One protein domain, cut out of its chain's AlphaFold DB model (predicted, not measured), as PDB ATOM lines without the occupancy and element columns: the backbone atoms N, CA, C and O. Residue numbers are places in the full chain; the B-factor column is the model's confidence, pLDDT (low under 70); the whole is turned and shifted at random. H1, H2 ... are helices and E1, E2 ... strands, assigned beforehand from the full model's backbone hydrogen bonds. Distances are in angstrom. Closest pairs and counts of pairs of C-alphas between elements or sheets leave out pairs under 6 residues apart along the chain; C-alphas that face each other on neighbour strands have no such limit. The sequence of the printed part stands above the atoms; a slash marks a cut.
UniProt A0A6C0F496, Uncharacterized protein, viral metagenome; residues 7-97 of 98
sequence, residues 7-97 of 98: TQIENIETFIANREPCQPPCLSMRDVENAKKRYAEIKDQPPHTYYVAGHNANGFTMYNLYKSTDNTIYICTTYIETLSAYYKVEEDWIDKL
ATOM      1  N   THR A   7     154.363 185.968 208.082       96.50
ATOM      2  CA  THR A   7     153.700 185.394 206.901       96.50
ATOM      3  C   THR A   7     152.301 184.860 207.216       96.50
ATOM      4  O   THR A   7     151.384 185.010 206.417       96.50
ATOM      5  N   GLN A   8     152.101 184.234 208.380       94.06
ATOM      6  CA  GLN A   8     150.770 183.766 208.783       94.06
ATOM      7  C   GLN A   8     149.815 184.935 209.029       94.06
ATOM      8  O   GLN A   8     148.662 184.865 208.617       94.06
ATOM      9  N   ILE A   9     150.302 186.000 209.670       96.25
ATOM     10  CA  ILE A   9     149.535 187.228 209.901       96.25
ATOM     11  C   ILE A   9     149.132 187.848 208.560       96.25
ATOM     12  O   ILE A   9     147.947 188.060 208.331       96.25
ATOM     13  N   GLU A  10     150.086 188.052 207.651       97.19
ATOM     14  CA  GLU A  10     149.836 188.613 206.317       97.19
ATOM     15  C   GLU A  10     148.796 187.800 205.536       97.19
ATOM     16  O   GLU A  10     147.873 188.373 204.953       97.19
ATOM     17  N   ASN A  11     148.892 186.468 205.574       95.50
ATOM     18  CA  ASN A  11     147.939 185.587 204.903       95.50
ATOM     19  C   ASN A  11     146.518 185.733 205.467       95.50
ATOM     20  O   ASN A  11     145.559 185.760 204.697       95.50
ATOM     21  N   ILE A  12     146.369 185.821 206.794       95.19
ATOM     22  CA  ILE A  12     145.061 185.980 207.445       95.19
ATOM     23  C   ILE A  12     144.475 187.361 207.136       95.19
ATOM     24  O   ILE A  12     143.319 187.447 206.726       95.19
ATOM     25  N   GLU A  13     145.262 188.425 207.276       97.31
ATOM     26  CA  GLU A  13     144.798 189.798 207.039       97.31
ATOM     27  C   GLU A  13     144.420 190.011 205.569       97.31
ATOM     28  O   GLU A  13     143.357 190.549 205.267       97.31
ATOM     29  N   THR A  14     145.229 189.495 204.641       97.19
ATOM     30  CA  THR A  14     144.913 189.505 203.205       97.19
ATOM     31  C   THR A  14     143.637 188.717 202.911       97.19
ATOM     32  O   THR A  14     142.830 189.126 202.077       97.19
ATOM     33  N   PHE A  15     143.423 187.584 203.586       95.56
ATOM     34  CA  PHE A  15     142.205 186.794 203.425       95.56
ATOM     35  C   PHE A  15     140.959 187.547 203.908       95.56
ATOM     36  O   PHE A  15     139.948 187.525 203.210       95.56
ATOM     37  N   ILE A  16     141.034 188.216 205.065       95.62
ATOM     38  CA  ILE A  16     139.939 189.022 205.631       95.62
ATOM     39  C   ILE A  16     139.644 190.231 204.737       95.62
ATOM     40  O   ILE A  16     138.488 190.478 204.414       95.62
ATOM     41  N   ALA A  17     140.674 190.951 204.292       95.38
ATOM     42  CA  ALA A  17     140.513 192.154 203.476       95.38
ATOM     43  C   ALA A  17     139.905 191.873 202.090       95.38
ATOM     44  O   ALA A  17     139.194 192.713 201.544       95.38
ATOM     45  N   ASN A  18     140.175 190.697 201.518       95.56
ATOM     46  CA  ASN A  18     139.755 190.347 200.158       95.56
ATOM     47  C   ASN A  18     138.432 189.572 200.083       95.56
ATOM     48  O   ASN A  18     138.032 189.169 198.986       95.56
ATOM     49  N   ARG A  19     137.774 189.279 201.210       91.81
ATOM     50  CA  ARG A  19     136.562 188.449 201.232       91.81
ATOM     51  C   ARG A  19     135.465 189.050 202.091       91.81
ATOM     52  O   ARG A  19     135.707 189.538 203.186       91.81
ATOM     53  N   GLU A  20     134.235 188.899 201.615       90.00
ATOM     54  CA  GLU A  20     133.050 189.214 202.405       90.00
ATOM     55  C   GLU A  20     132.864 188.204 203.552       90.00
ATOM     56  O   GLU A  20     133.091 187.000 203.354       90.00
ATOM     57  N   PRO A  21     132.418 188.654 204.741       91.81
ATOM     58  CA  PRO A  21     132.076 187.762 205.838       91.81
ATOM     59  C   PRO A  21     131.026 186.725 205.422       91.81
ATOM     60  O   PRO A  21     129.994 187.048 204.832       91.81
ATOM     61  N   CYS A  22     131.271 185.462 205.761       91.50
ATOM     62  CA  CYS A  22     130.305 184.385 205.577       91.50
ATOM     63  C   CYS A  22     129.445 184.177 206.837       91.50
ATOM     64  O   CYS A  22     129.586 184.874 207.843       91.50
ATOM     65  N   GLN A  23     128.530 183.205 206.779       91.50
ATOM     66  CA  GLN A  23     127.735 182.814 207.943       91.50
ATOM     67  C   GLN A  23     128.630 182.259 209.065       91.50
ATOM     68  O   GLN A  23     129.606 181.558 208.777       91.50
ATOM     69  N   PRO A  24     128.302 182.531 210.339       88.38
ATOM     70  CA  PRO A  24     129.081 182.036 211.464       88.38
ATOM     71  C   PRO A  24     129.078 180.498 211.509       88.38
ATOM     72  O   PRO A  24     128.065 179.868 211.185       88.38
ATOM     73  N   PRO A  25     130.189 179.866 211.932       90.19
ATOM     74  CA  PRO A  25     130.261 178.415 212.015       90.19
ATOM     75  C   PRO A  25     129.328 177.872 213.105       90.19
ATOM     76  O   PRO A  25     129.176 178.461 214.176       90.19
ATOM     77  N   CYS A  26     128.750 176.697 212.858       89.19
ATOM     78  CA  CYS A  26     127.999 175.955 213.869       89.19
ATOM     79  C   CYS A  26     128.969 175.207 214.793       89.19
ATOM     80  O   CYS A  26     129.433 174.114 214.468       89.19
ATOM     81  N   LEU A  27     129.288 175.808 215.940       89.19
ATOM     82  CA  LEU A  27     130.120 175.177 216.965       89.19
ATOM     83  C   LEU A  27     129.368 174.050 217.684       89.19
ATOM     84  O   LEU A  27     128.159 174.132 217.909       89.19
ATOM     85  N   SER A  28     130.104 173.019 218.105       89.12
ATOM     86  CA  SER A  28     129.561 172.005 219.010       89.12
ATOM     87  C   SER A  28     129.203 172.636 220.361       89.12
ATOM     88  O   SER A  28     129.842 173.596 220.793       89.12
ATOM     89  N   MET A  29     128.233 172.071 221.088       87.44
ATOM     90  CA  MET A  29     127.868 172.570 222.426       87.44
ATOM     91  C   MET A  29     129.062 172.626 223.393       87.44
ATOM     92  O   MET A  29     129.123 173.505 224.248       87.44
ATOM     93  N   ARG A  30     130.032 171.713 223.240       85.56
ATOM     94  CA  ARG A  30     131.272 171.697 224.028       85.56
ATOM     95  C   ARG A  30     132.164 172.895 223.706       85.56
ATOM     96  O   ARG A  30     132.761 173.478 224.607       85.56
ATOM     97  N   ASP A  31     132.241 173.259 222.433       92.06
ATOM     98  CA  ASP A  31     133.101 174.338 221.956       92.06
ATOM     99  C   ASP A  31     132.480 175.721 222.144       92.06
ATOM    100  O   ASP A  31     133.220 176.689 222.262       92.06
ATOM    101  N   VAL A  32     131.150 175.840 222.237       93.50
ATOM    102  CA  VAL A  32     130.478 177.127 222.504       93.50
ATOM    103  C   VAL A  32     131.000 177.775 223.789       93.50
ATOM    104  O   VAL A  32     131.332 178.961 223.789       93.50
ATOM    105  N   GLU A  33     131.127 177.014 224.878       93.31
ATOM    106  CA  GLU A  33     131.631 177.549 226.149       93.31
ATOM    107  C   GLU A  33     133.123 177.904 226.075       93.31
ATOM    108  O   GLU A  33     133.542 178.951 226.578       93.31
ATOM    109  N   ASN A  34     133.928 177.096 225.375       93.38
ATOM    110  CA  ASN A  34     135.326 177.443 225.114       93.38
ATOM    111  C   ASN A  34     135.431 178.723 224.266       93.38
ATOM    112  O   ASN A  34     136.181 179.624 224.627       93.38
ATOM    113  N   ALA A  35     134.649 178.856 223.197       95.31
ATOM    114  CA  ALA A  35     134.637 180.031 222.333       95.31
ATOM    115  C   ALA A  35     134.258 181.304 223.098       95.31
ATOM    116  O   ALA A  35     134.943 182.316 222.956       95.31
ATOM    117  N   LYS A  36     133.239 181.255 223.970       95.62
ATOM    118  CA  LYS A  36     132.879 182.381 224.852       95.62
ATOM    119  C   LYS A  36     134.039 182.782 225.760       95.62
ATOM    120  O   LYS A  36     134.374 183.963 225.836       95.62
ATOM    121  N   LYS A  37     134.679 181.806 226.411       96.00
ATOM    122  CA  LYS A  37     135.845 182.044 227.272       96.00
ATOM    123  C   LYS A  37     136.995 182.683 226.489       96.00
ATOM    124  O   LYS A  37     137.525 183.705 226.909       96.00
ATOM    125  N   ARG A  38     137.347 182.127 225.328       96.25
ATOM    126  CA  ARG A  38     138.423 182.652 224.470       96.25
ATOM    127  C   ARG A  38     138.105 184.031 223.903       96.25
ATOM    128  O   ARG A  38     139.008 184.847 223.773       96.25
ATOM    129  N   TYR A  39     136.839 184.315 223.615       97.00
ATOM    130  CA  TYR A  39     136.400 185.639 223.193       97.00
ATOM    131  C   TYR A  39     136.537 186.675 224.313       97.00
ATOM    132  O   TYR A  39     136.978 187.792 224.056       97.00
ATOM    133  N   ALA A  40     136.212 186.321 225.558       97.56
ATOM    134  CA  ALA A  40     136.469 187.200 226.695       97.56
ATOM    135  C   ALA A  40     137.975 187.460 226.871       97.56
ATOM    136  O   ALA A  40     138.370 188.605 227.049       97.56
ATOM    137  N   GLU A  41     138.810 186.424 226.738       96.25
ATOM    138  CA  GLU A  41     140.271 186.549 226.837       96.25
ATOM    139  C   GLU A  41     140.862 187.439 225.730       96.25
ATOM    140  O   GLU A  41     141.683 188.299 226.028       96.25
ATOM    141  N   ILE A  42     140.456 187.261 224.465       96.56
ATOM    142  CA  ILE A  42     141.077 187.932 223.306       96.56
ATOM    143  C   ILE A  42     140.766 189.427 223.209       96.56
ATOM    144  O   ILE A  42     141.541 190.170 222.607       96.56
ATOM    145  N   LYS A  43     139.660 189.889 223.806       96.56
ATOM    146  CA  LYS A  43     139.271 191.309 223.791       96.56
ATOM    147  C   LYS A  43     140.379 192.224 224.289       96.56
ATOM    148  O   LYS A  43     140.659 193.229 223.635       96.56
ATOM    149  N   ASP A  44     141.044 191.822 225.363       96.31
ATOM    150  CA  ASP A  44     142.067 192.619 226.042       96.31
ATOM    151  C   ASP A  44     143.492 192.321 225.543       96.31
ATOM    152  O   ASP A  44     144.468 192.856 226.065       96.31
ATOM    153  N   GLN A  45     143.637 191.464 224.527       96.12
ATOM    154  CA  GLN A  45     144.936 191.107 223.952       96.12
ATOM    155  C   GLN A  45     145.349 192.084 222.843       96.12
ATOM    156  O   GLN A  45     144.486 192.738 222.245       96.12
ATOM    157  N   PRO A  46     146.652 192.196 222.527       96.31
ATOM    158  CA  PRO A  46     147.099 192.983 221.383       96.31
ATOM    159  C   PRO A  46     146.560 192.425 220.050       96.31
ATOM    160  O   PRO A  46     146.120 191.268 219.988       96.31
ATOM    161  N   PRO A  47     146.607 193.219 218.964       96.44
ATOM    162  CA  PRO A  47     146.368 192.727 217.611       96.44
ATOM    163  C   PRO A  47     147.206 191.491 217.273       96.44
ATOM    164  O   PRO A  47     148.241 191.221 217.883       96.44
ATOM    165  N   HIS A  48     146.726 190.730 216.295       95.75
ATOM    166  CA  HIS A  48     147.296 189.474 215.800       95.75
ATOM    167  C   HIS A  48     147.304 188.329 216.815       95.75
ATOM    168  O   HIS A  48     147.920 187.284 216.587       95.75
ATOM    169  N   THR A  49     146.577 188.490 217.923       95.62
ATOM    170  CA  THR A  49     146.338 187.404 218.869       95.62
ATOM    171  C   THR A  49     145.399 186.367 218.264       95.62
ATOM    172  O   THR A  49     144.448 186.696 217.553       95.62
ATOM    173  N   TYR A  50     145.667 185.102 218.579       93.88
ATOM    174  CA  TYR A  50     144.978 183.950 218.023       93.88
ATOM    175  C   TYR A  50     144.638 182.926 219.111       93.88
ATOM    176  O   TYR A  50     145.501 182.537 219.908       93.88
ATOM    177  N   TYR A  51     143.399 182.431 219.107       94.69
ATOM    178  CA  TYR A  51     142.954 181.330 219.963       94.69
ATOM    179  C   TYR A  51     142.105 180.322 219.201       94.69
ATOM    180  O   TYR A  51     141.242 180.685 218.410       94.69
ATOM    181  N   VAL A  52     142.270 179.043 219.533       93.00
ATOM    182  CA  VAL A  52     141.377 177.991 219.042       93.00
ATOM    183  C   VAL A  52     140.065 178.043 219.828       93.00
ATOM    184  O   VAL A  52     140.051 177.870 221.052       93.00
ATOM    185  N   ALA A  53     138.968 178.297 219.123       93.31
ATOM    186  CA  ALA A  53     137.618 178.381 219.668       93.31
ATOM    187  C   ALA A  53     136.930 177.013 219.712       93.31
ATOM    188  O   ALA A  53     136.143 176.757 220.621       93.31
ATOM    189  N   GLY A  54     137.258 176.124 218.775       91.75
ATOM    190  CA  GLY A  54     136.684 174.787 218.709       91.75
ATOM    191  C   GLY A  54     137.089 174.026 217.458       91.75
ATOM    192  O   GLY A  54     137.898 174.506 216.659       91.75
ATOM    193  N   HIS A  55     136.490 172.852 217.286       90.00
ATOM    194  CA  HIS A  55     136.711 171.986 216.131       90.00
ATOM    195  C   HIS A  55     135.375 171.414 215.652       90.00
ATOM    196  O   HIS A  55     134.416 171.331 216.418       90.00
ATOM    197  N   ASN A  56     135.289 170.988 214.394       83.75
ATOM    198  CA  ASN A  56     134.173 170.130 214.000       83.75
ATOM    199  C   ASN A  56     134.340 168.720 214.598       83.75
ATOM    200  O   ASN A  56     135.435 168.312 214.988       83.75
ATOM    201  N   ALA A  57     133.248 167.951 214.639       73.06
ATOM    202  CA  ALA A  57     133.242 166.603 215.220       73.06
ATOM    203  C   ALA A  57     134.244 165.638 214.556       73.06
ATOM    204  O   ALA A  57     134.700 164.693 215.191       73.06
ATOM    205  N   ASN A  58     134.604 165.901 213.297       72.00
ATOM    206  CA  ASN A  58     135.507 165.056 212.522       72.00
ATOM    207  C   ASN A  58     136.981 165.491 212.637       72.00
ATOM    208  O   ASN A  58     137.839 164.864 212.028       72.00
ATOM    209  N   GLY A  59     137.290 166.573 213.360       70.25
ATOM    210  CA  GLY A  59     138.653 167.082 213.564       70.25
ATOM    211  C   GLY A  59     139.309 167.763 212.352       70.25
ATOM    212  O   GLY A  59     140.379 168.345 212.499       70.25
ATOM    213  N   PHE A  60     138.681 167.741 211.173       82.56
ATOM    214  CA  PHE A  60     139.214 168.343 209.943       82.56
ATOM    215  C   PHE A  60     139.016 169.855 209.853       82.56
ATOM    216  O   PHE A  60     139.637 170.503 209.017       82.56
ATOM    217  N   THR A  61     138.148 170.432 210.680       88.75
ATOM    218  CA  THR A  61     137.894 171.873 210.679       88.75
ATOM    219  C   THR A  61     138.211 172.454 212.044       88.75
ATOM    220  O   THR A  61     137.678 172.000 213.054       88.75
ATOM    221  N   MET A  62     139.046 173.487 212.058       90.94
ATOM    222  CA  MET A  62     139.346 174.302 213.229       90.94
ATOM    223  C   MET A  62     138.639 175.646 213.119       90.94
ATOM    224  O   MET A  62     138.669 176.286 212.066       90.94
ATOM    225  N   TYR A  63     138.056 176.095 214.223       92.81
ATOM    226  CA  TYR A  63     137.477 177.427 214.347       92.81
ATOM    227  C   TYR A  63     138.352 178.256 215.269       92.81
ATOM    228  O   TYR A  63     138.607 177.864 216.410       92.81
ATOM    229  N   ASN A  64     138.810 179.404 214.788       93.88
ATOM    230  CA  ASN A  64     139.839 180.184 215.453       93.88
ATOM    231  C   ASN A  64     139.400 181.629 215.614       93.88
ATOM    232  O   ASN A  64     139.011 182.266 214.643       93.88
ATOM    233  N   LEU A  65     139.489 182.152 216.831       96.31
ATOM    234  CA  LEU A  65     139.351 183.579 217.068       96.31
ATOM    235  C   LEU A  65     140.661 184.273 216.719       96.31
ATOM    236  O   LEU A  65     141.725 183.860 217.185       96.31
ATOM    237  N   TYR A  66     140.563 185.338 215.938       96.44
ATOM    238  CA  TYR A  66     141.687 186.159 215.518       96.44
ATOM    239  C   TYR A  66     141.356 187.633 215.730       96.44
ATOM    240  O   TYR A  66     140.301 188.090 215.292       96.44
ATOM    241  N   LYS A  67     142.240 188.373 216.404       97.31
ATOM    242  CA  LYS A  67     142.121 189.829 216.545       97.31
ATOM    243  C   LYS A  67     142.948 190.499 215.452       97.31
ATOM    244  O   LYS A  67     144.167 190.364 215.460       97.31
ATOM    245  N   SER A  68     142.299 191.183 214.519       96.88
ATOM    246  CA  SER A  68     142.965 191.856 213.399       96.88
ATOM    247  C   SER A  68     143.664 193.145 213.844       96.88
ATOM    248  O   SER A  68     143.509 193.617 214.978       96.88
ATOM    249  N   THR A  69     144.461 193.703 212.940       96.06
ATOM    250  CA  THR A  69     145.140 194.999 213.036       96.06
ATOM    251  C   THR A  69     144.189 196.136 213.425       96.06
ATOM    252  O   THR A  69     144.577 197.029 214.178       96.06
ATOM    253  N   ASP A  70     142.936 196.091 212.974       96.12
ATOM    254  CA  ASP A  70     141.897 197.080 213.296       96.12
ATOM    255  C   ASP A  70     141.232 196.860 214.675       96.12
ATOM    256  O   ASP A  70     140.326 197.599 215.054       96.12
ATOM    257  N   ASN A  71     141.709 195.881 215.454       96.38
ATOM    258  CA  ASN A  71     141.145 195.390 216.718       96.38
ATOM    259  C   ASN A  71     139.797 194.654 216.615       96.38
ATOM    260  O   ASN A  71     139.257 194.254 217.654       96.38
ATOM    261  N   THR A  72     139.280 194.400 215.414       97.38
ATOM    262  CA  THR A  72     138.099 193.558 215.208       97.38
ATOM    263  C   THR A  72     138.447 192.092 215.470       97.38
ATOM    264  O   THR A  72     139.536 191.616 215.143       97.38
ATOM    265  N   ILE A  73     137.523 191.354 216.093       97.25
ATOM    266  CA  ILE A  73     137.692 189.927 216.386       97.25
ATOM    267  C   ILE A  73     136.873 189.111 215.389       97.25
ATOM    268  O   ILE A  73     135.647 189.212 215.356       97.25
ATOM    269  N   TYR A  74     137.554 188.260 214.633       96.75
ATOM    270  CA  TYR A  74     136.977 187.366 213.636       96.75
ATOM    271  C   TYR A  74     136.980 185.925 214.134       96.75
ATOM    272  O   TYR A  74     137.846 185.538 214.918       96.75
ATOM    273  N   ILE A  75     136.043 185.115 213.638       95.56
ATOM    274  CA  ILE A  75     136.112 183.656 213.737       95.56
ATOM    275  C   ILE A  75     136.487 183.076 212.369       95.56
ATOM    276  O   ILE A  75     135.686 183.028 211.439       95.56
ATOM    277  N   CYS A  76     137.740 182.663 212.233       93.50
ATOM    278  CA  CYS A  76     138.290 182.086 211.018       93.50
ATOM    279  C   CYS A  76     138.105 180.567 211.030       93.50
ATOM    280  O   CYS A  76     138.405 179.900 212.022       93.50
ATOM    281  N   THR A  77     137.648 180.015 209.910       92.25
ATOM    282  CA  THR A  77     137.543 178.567 209.713       92.25
ATOM    283  C   THR A  77     138.740 178.082 208.907       92.25
ATOM    284  O   THR A  77     138.996 178.591 207.817       92.25
ATOM    285  N   THR A  78     139.470 177.099 209.427       88.81
ATOM    286  CA  THR A  78     140.620 176.484 208.753       88.81
ATOM    287  C   THR A  78     140.351 175.002 208.544       88.81
ATOM    288  O   THR A  78     139.902 174.323 209.466       88.81
ATOM    289  N   TYR A  79     140.639 174.500 207.345       86.38
ATOM    290  CA  TYR A  79     140.516 173.085 207.011       86.38
ATOM    291  C   TYR A  79     141.891 172.418 207.035       86.38
ATOM    292  O   TYR A  79     142.846 172.920 206.442       86.38
ATOM    293  N   ILE A  80     141.994 171.294 207.737       75.94
ATOM    294  CA  ILE A  80     143.173 170.432 207.768       75.94
ATOM    295  C   ILE A  80     142.953 169.346 206.715       75.94
ATOM    296  O   ILE A  80     142.467 168.264 207.022       75.94
ATOM    297  N   GLU A  81     143.258 169.642 205.455       67.75
ATOM    298  CA  GLU A  81     143.075 168.677 204.356       67.75
ATOM    299  C   GLU A  81     144.352 167.892 204.028       67.75
ATOM    300  O   GLU A  81     144.311 166.910 203.290       67.75
ATOM    301  N   THR A  82     145.505 168.296 204.569       73.94
ATOM    302  CA  THR A  82     146.805 167.736 204.179       73.94
ATOM    303  C   THR A  82     147.380 166.822 205.255       73.94
ATOM    304  O   THR A  82     147.632 167.248 206.382       73.94
ATOM    305  N   LEU A  83     147.660 165.568 204.886       75.69
ATOM    306  CA  LEU A  83     148.479 164.664 205.692       75.69
ATOM    307  C   LEU A  83     149.921 165.182 205.710       75.69
ATOM    308  O   LEU A  83     150.588 165.206 204.679       75.69
ATOM    309  N   SER A  84     150.403 165.603 206.879       77.31
ATOM    310  CA  SER A  84     151.756 166.155 207.021       77.31
ATOM    311  C   SER A  84     152.800 165.114 207.426       77.31
ATOM    312  O   SER A  84     153.974 165.271 207.112       77.31
ATOM    313  N   ALA A  85     152.393 164.073 208.155       83.38
ATOM    314  CA  ALA A  85     153.266 163.009 208.641       83.38
ATOM    315  C   ALA A  85     152.443 161.773 209.031       83.38
ATOM    316  O   ALA A  85     151.240 161.873 209.275       83.38
ATOM    317  N   TYR A  86     153.104 160.621 209.135       89.38
ATOM    318  CA  TYR A  86     152.540 159.404 209.714       89.38
ATOM    319  C   TYR A  86     153.582 158.711 210.598       89.38
ATOM    320  O   TYR A  86     154.784 158.929 210.441       89.38
ATOM    321  N   TYR A  87     153.116 157.873 211.522       87.56
ATOM    322  CA  TYR A  87     153.955 157.002 212.338       87.56
ATOM    323  C   TYR A  87     153.303 155.621 212.426       87.56
ATOM    324  O   TYR A  87     152.087 155.522 212.599       87.56
ATOM    325  N   LYS A  88     154.097 154.557 212.281       92.81
ATOM    326  CA  LYS A  88     153.630 153.186 212.500       92.81
ATOM    327  C   LYS A  88     153.655 152.918 214.001       92.81
ATOM    328  O   LYS A  88     154.723 152.927 214.597       92.81
ATOM    329  N   VAL A  89     152.485 152.684 214.587       92.81
ATOM    330  CA  VAL A  89     152.365 152.341 216.008       92.81
ATOM    331  C   VAL A  89     152.942 150.944 216.245       92.81
ATOM    332  O   VAL A  89     152.550 149.995 215.565       92.81
ATOM    333  N   GLU A  90     153.858 150.830 217.204       94.44
ATOM    334  CA  GLU A  90     154.425 149.568 217.690       94.44
ATOM    335  C   GLU A  90     154.093 149.401 219.185       94.44
ATOM    336  O   GLU A  90     153.773 150.382 219.863       94.44
ATOM    337  N   GLU A  91     154.079 148.162 219.690       92.81
ATOM    338  CA  GLU A  91     153.645 147.859 221.070       92.81
ATOM    339  C   GLU A  91     154.466 148.627 222.115       92.81
ATOM    340  O   GLU A  91     153.914 149.190 223.059       92.81
ATOM    341  N   ASP A  92     155.769 148.777 221.876       91.56
ATOM    342  CA  ASP A  92     156.684 149.502 222.755       91.56
ATOM    343  C   ASP A  92     156.361 151.003 222.872       91.56
ATOM    344  O   ASP A  92     156.786 151.651 223.828       91.56
ATOM    345  N   TRP A  93     155.651 151.585 221.900       91.69
ATOM    346  CA  TRP A  93     155.176 152.965 221.970       91.69
ATOM    347  C   TRP A  93     153.956 153.089 222.881       91.69
ATOM    348  O   TRP A  93     153.872 154.049 223.646       91.69
ATOM    349  N   ILE A  94     153.038 152.117 222.832       89.00
ATOM    350  CA  ILE A  94     151.859 152.078 223.707       89.00
ATOM    351  C   ILE A  94     152.293 151.944 225.167       89.00
ATOM    352  O   ILE A  94     151.824 152.704 226.012       89.00
ATOM    353  N   ASP A  95     153.255 151.066 225.443       89.56
ATOM    354  CA  ASP A  95     153.770 150.833 226.796       89.56
ATOM    355  C   ASP A  95     154.474 152.063 227.400       89.56
ATOM    356  O   ASP A  95     154.587 152.178 228.617       89.56
ATOM    357  N   LYS A  96     154.921 153.015 226.568       85.44
ATOM    358  CA  LYS A  96     155.544 154.283 227.000       85.44
ATOM    359  C   LYS A  96     154.536 155.394 227.324       85.44
ATOM    360  O   LYS A  96     154.956 156.464 227.762       85.44
ATOM    361  N   LEU A  97     153.244 155.191 227.056       80.44
ATOM    362  CA  LEU A  97     152.185 156.168 227.349       80.44
ATOM    363  C   LEU A  97     151.530 155.969 228.726       80.44
ATOM    364  O   LEU A  97     150.793 156.859 229.155       80.44
TER     365      LEU A  97
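What this domain is: This is residues 7 to 97 of the 98 residues of an uncharacterized protein of viral metagenome (UniProt A0A6C0F496). A small, strongly twisted sheet has H2 packed along one face, in two layers, and H1 grazing it; a tail, residues 83 to 97, with H3, sticks out and makes the length. The 91 printed residues include, in order, H1 H2 E1 E2 E3 H3, mixed helices and strands; E1 E2 E3 is a meander, each strand the antiparallel neighbour of the one before. The whole is loose, radius of gyration of the C-alphas 16.4 A, spanning 51 by 28 by 26 A.

Where its parts are: H1, residues 7 to 17, begins at C-alpha 7 (153.700, 185.394, 206.901). H2, residues 29 to 43, is 22.0 A long. E1 is residues 50 to 55, E2 61 to 67, E3 73 to 79. H3, residues 91 to 94, ends at C-alpha 94 (151.859, 152.078, 223.707).

How they stand to each other: H1 only grazes the sheet, with residues 9 to 16. H2 lies over E1 and E2, height over the sheet 8.5 A; its closest C-alphas to E1 are Ala 35 and Ala 53, 4.3 A. In hairpin E1 and E2, N 51 and O 65 are 2.9 A apart; in hairpin E2 and E3, N 64 and O 76, 2.8 A. Every O i to N i+4 pair is within hydrogen-bond range in H1, 9 of 11 in H2; H3 is too short.

The domain as a whole: The printed part has no cut. Links H1 to H2 and E3 to H3 are long. Residue 81 has pLDDT under 70.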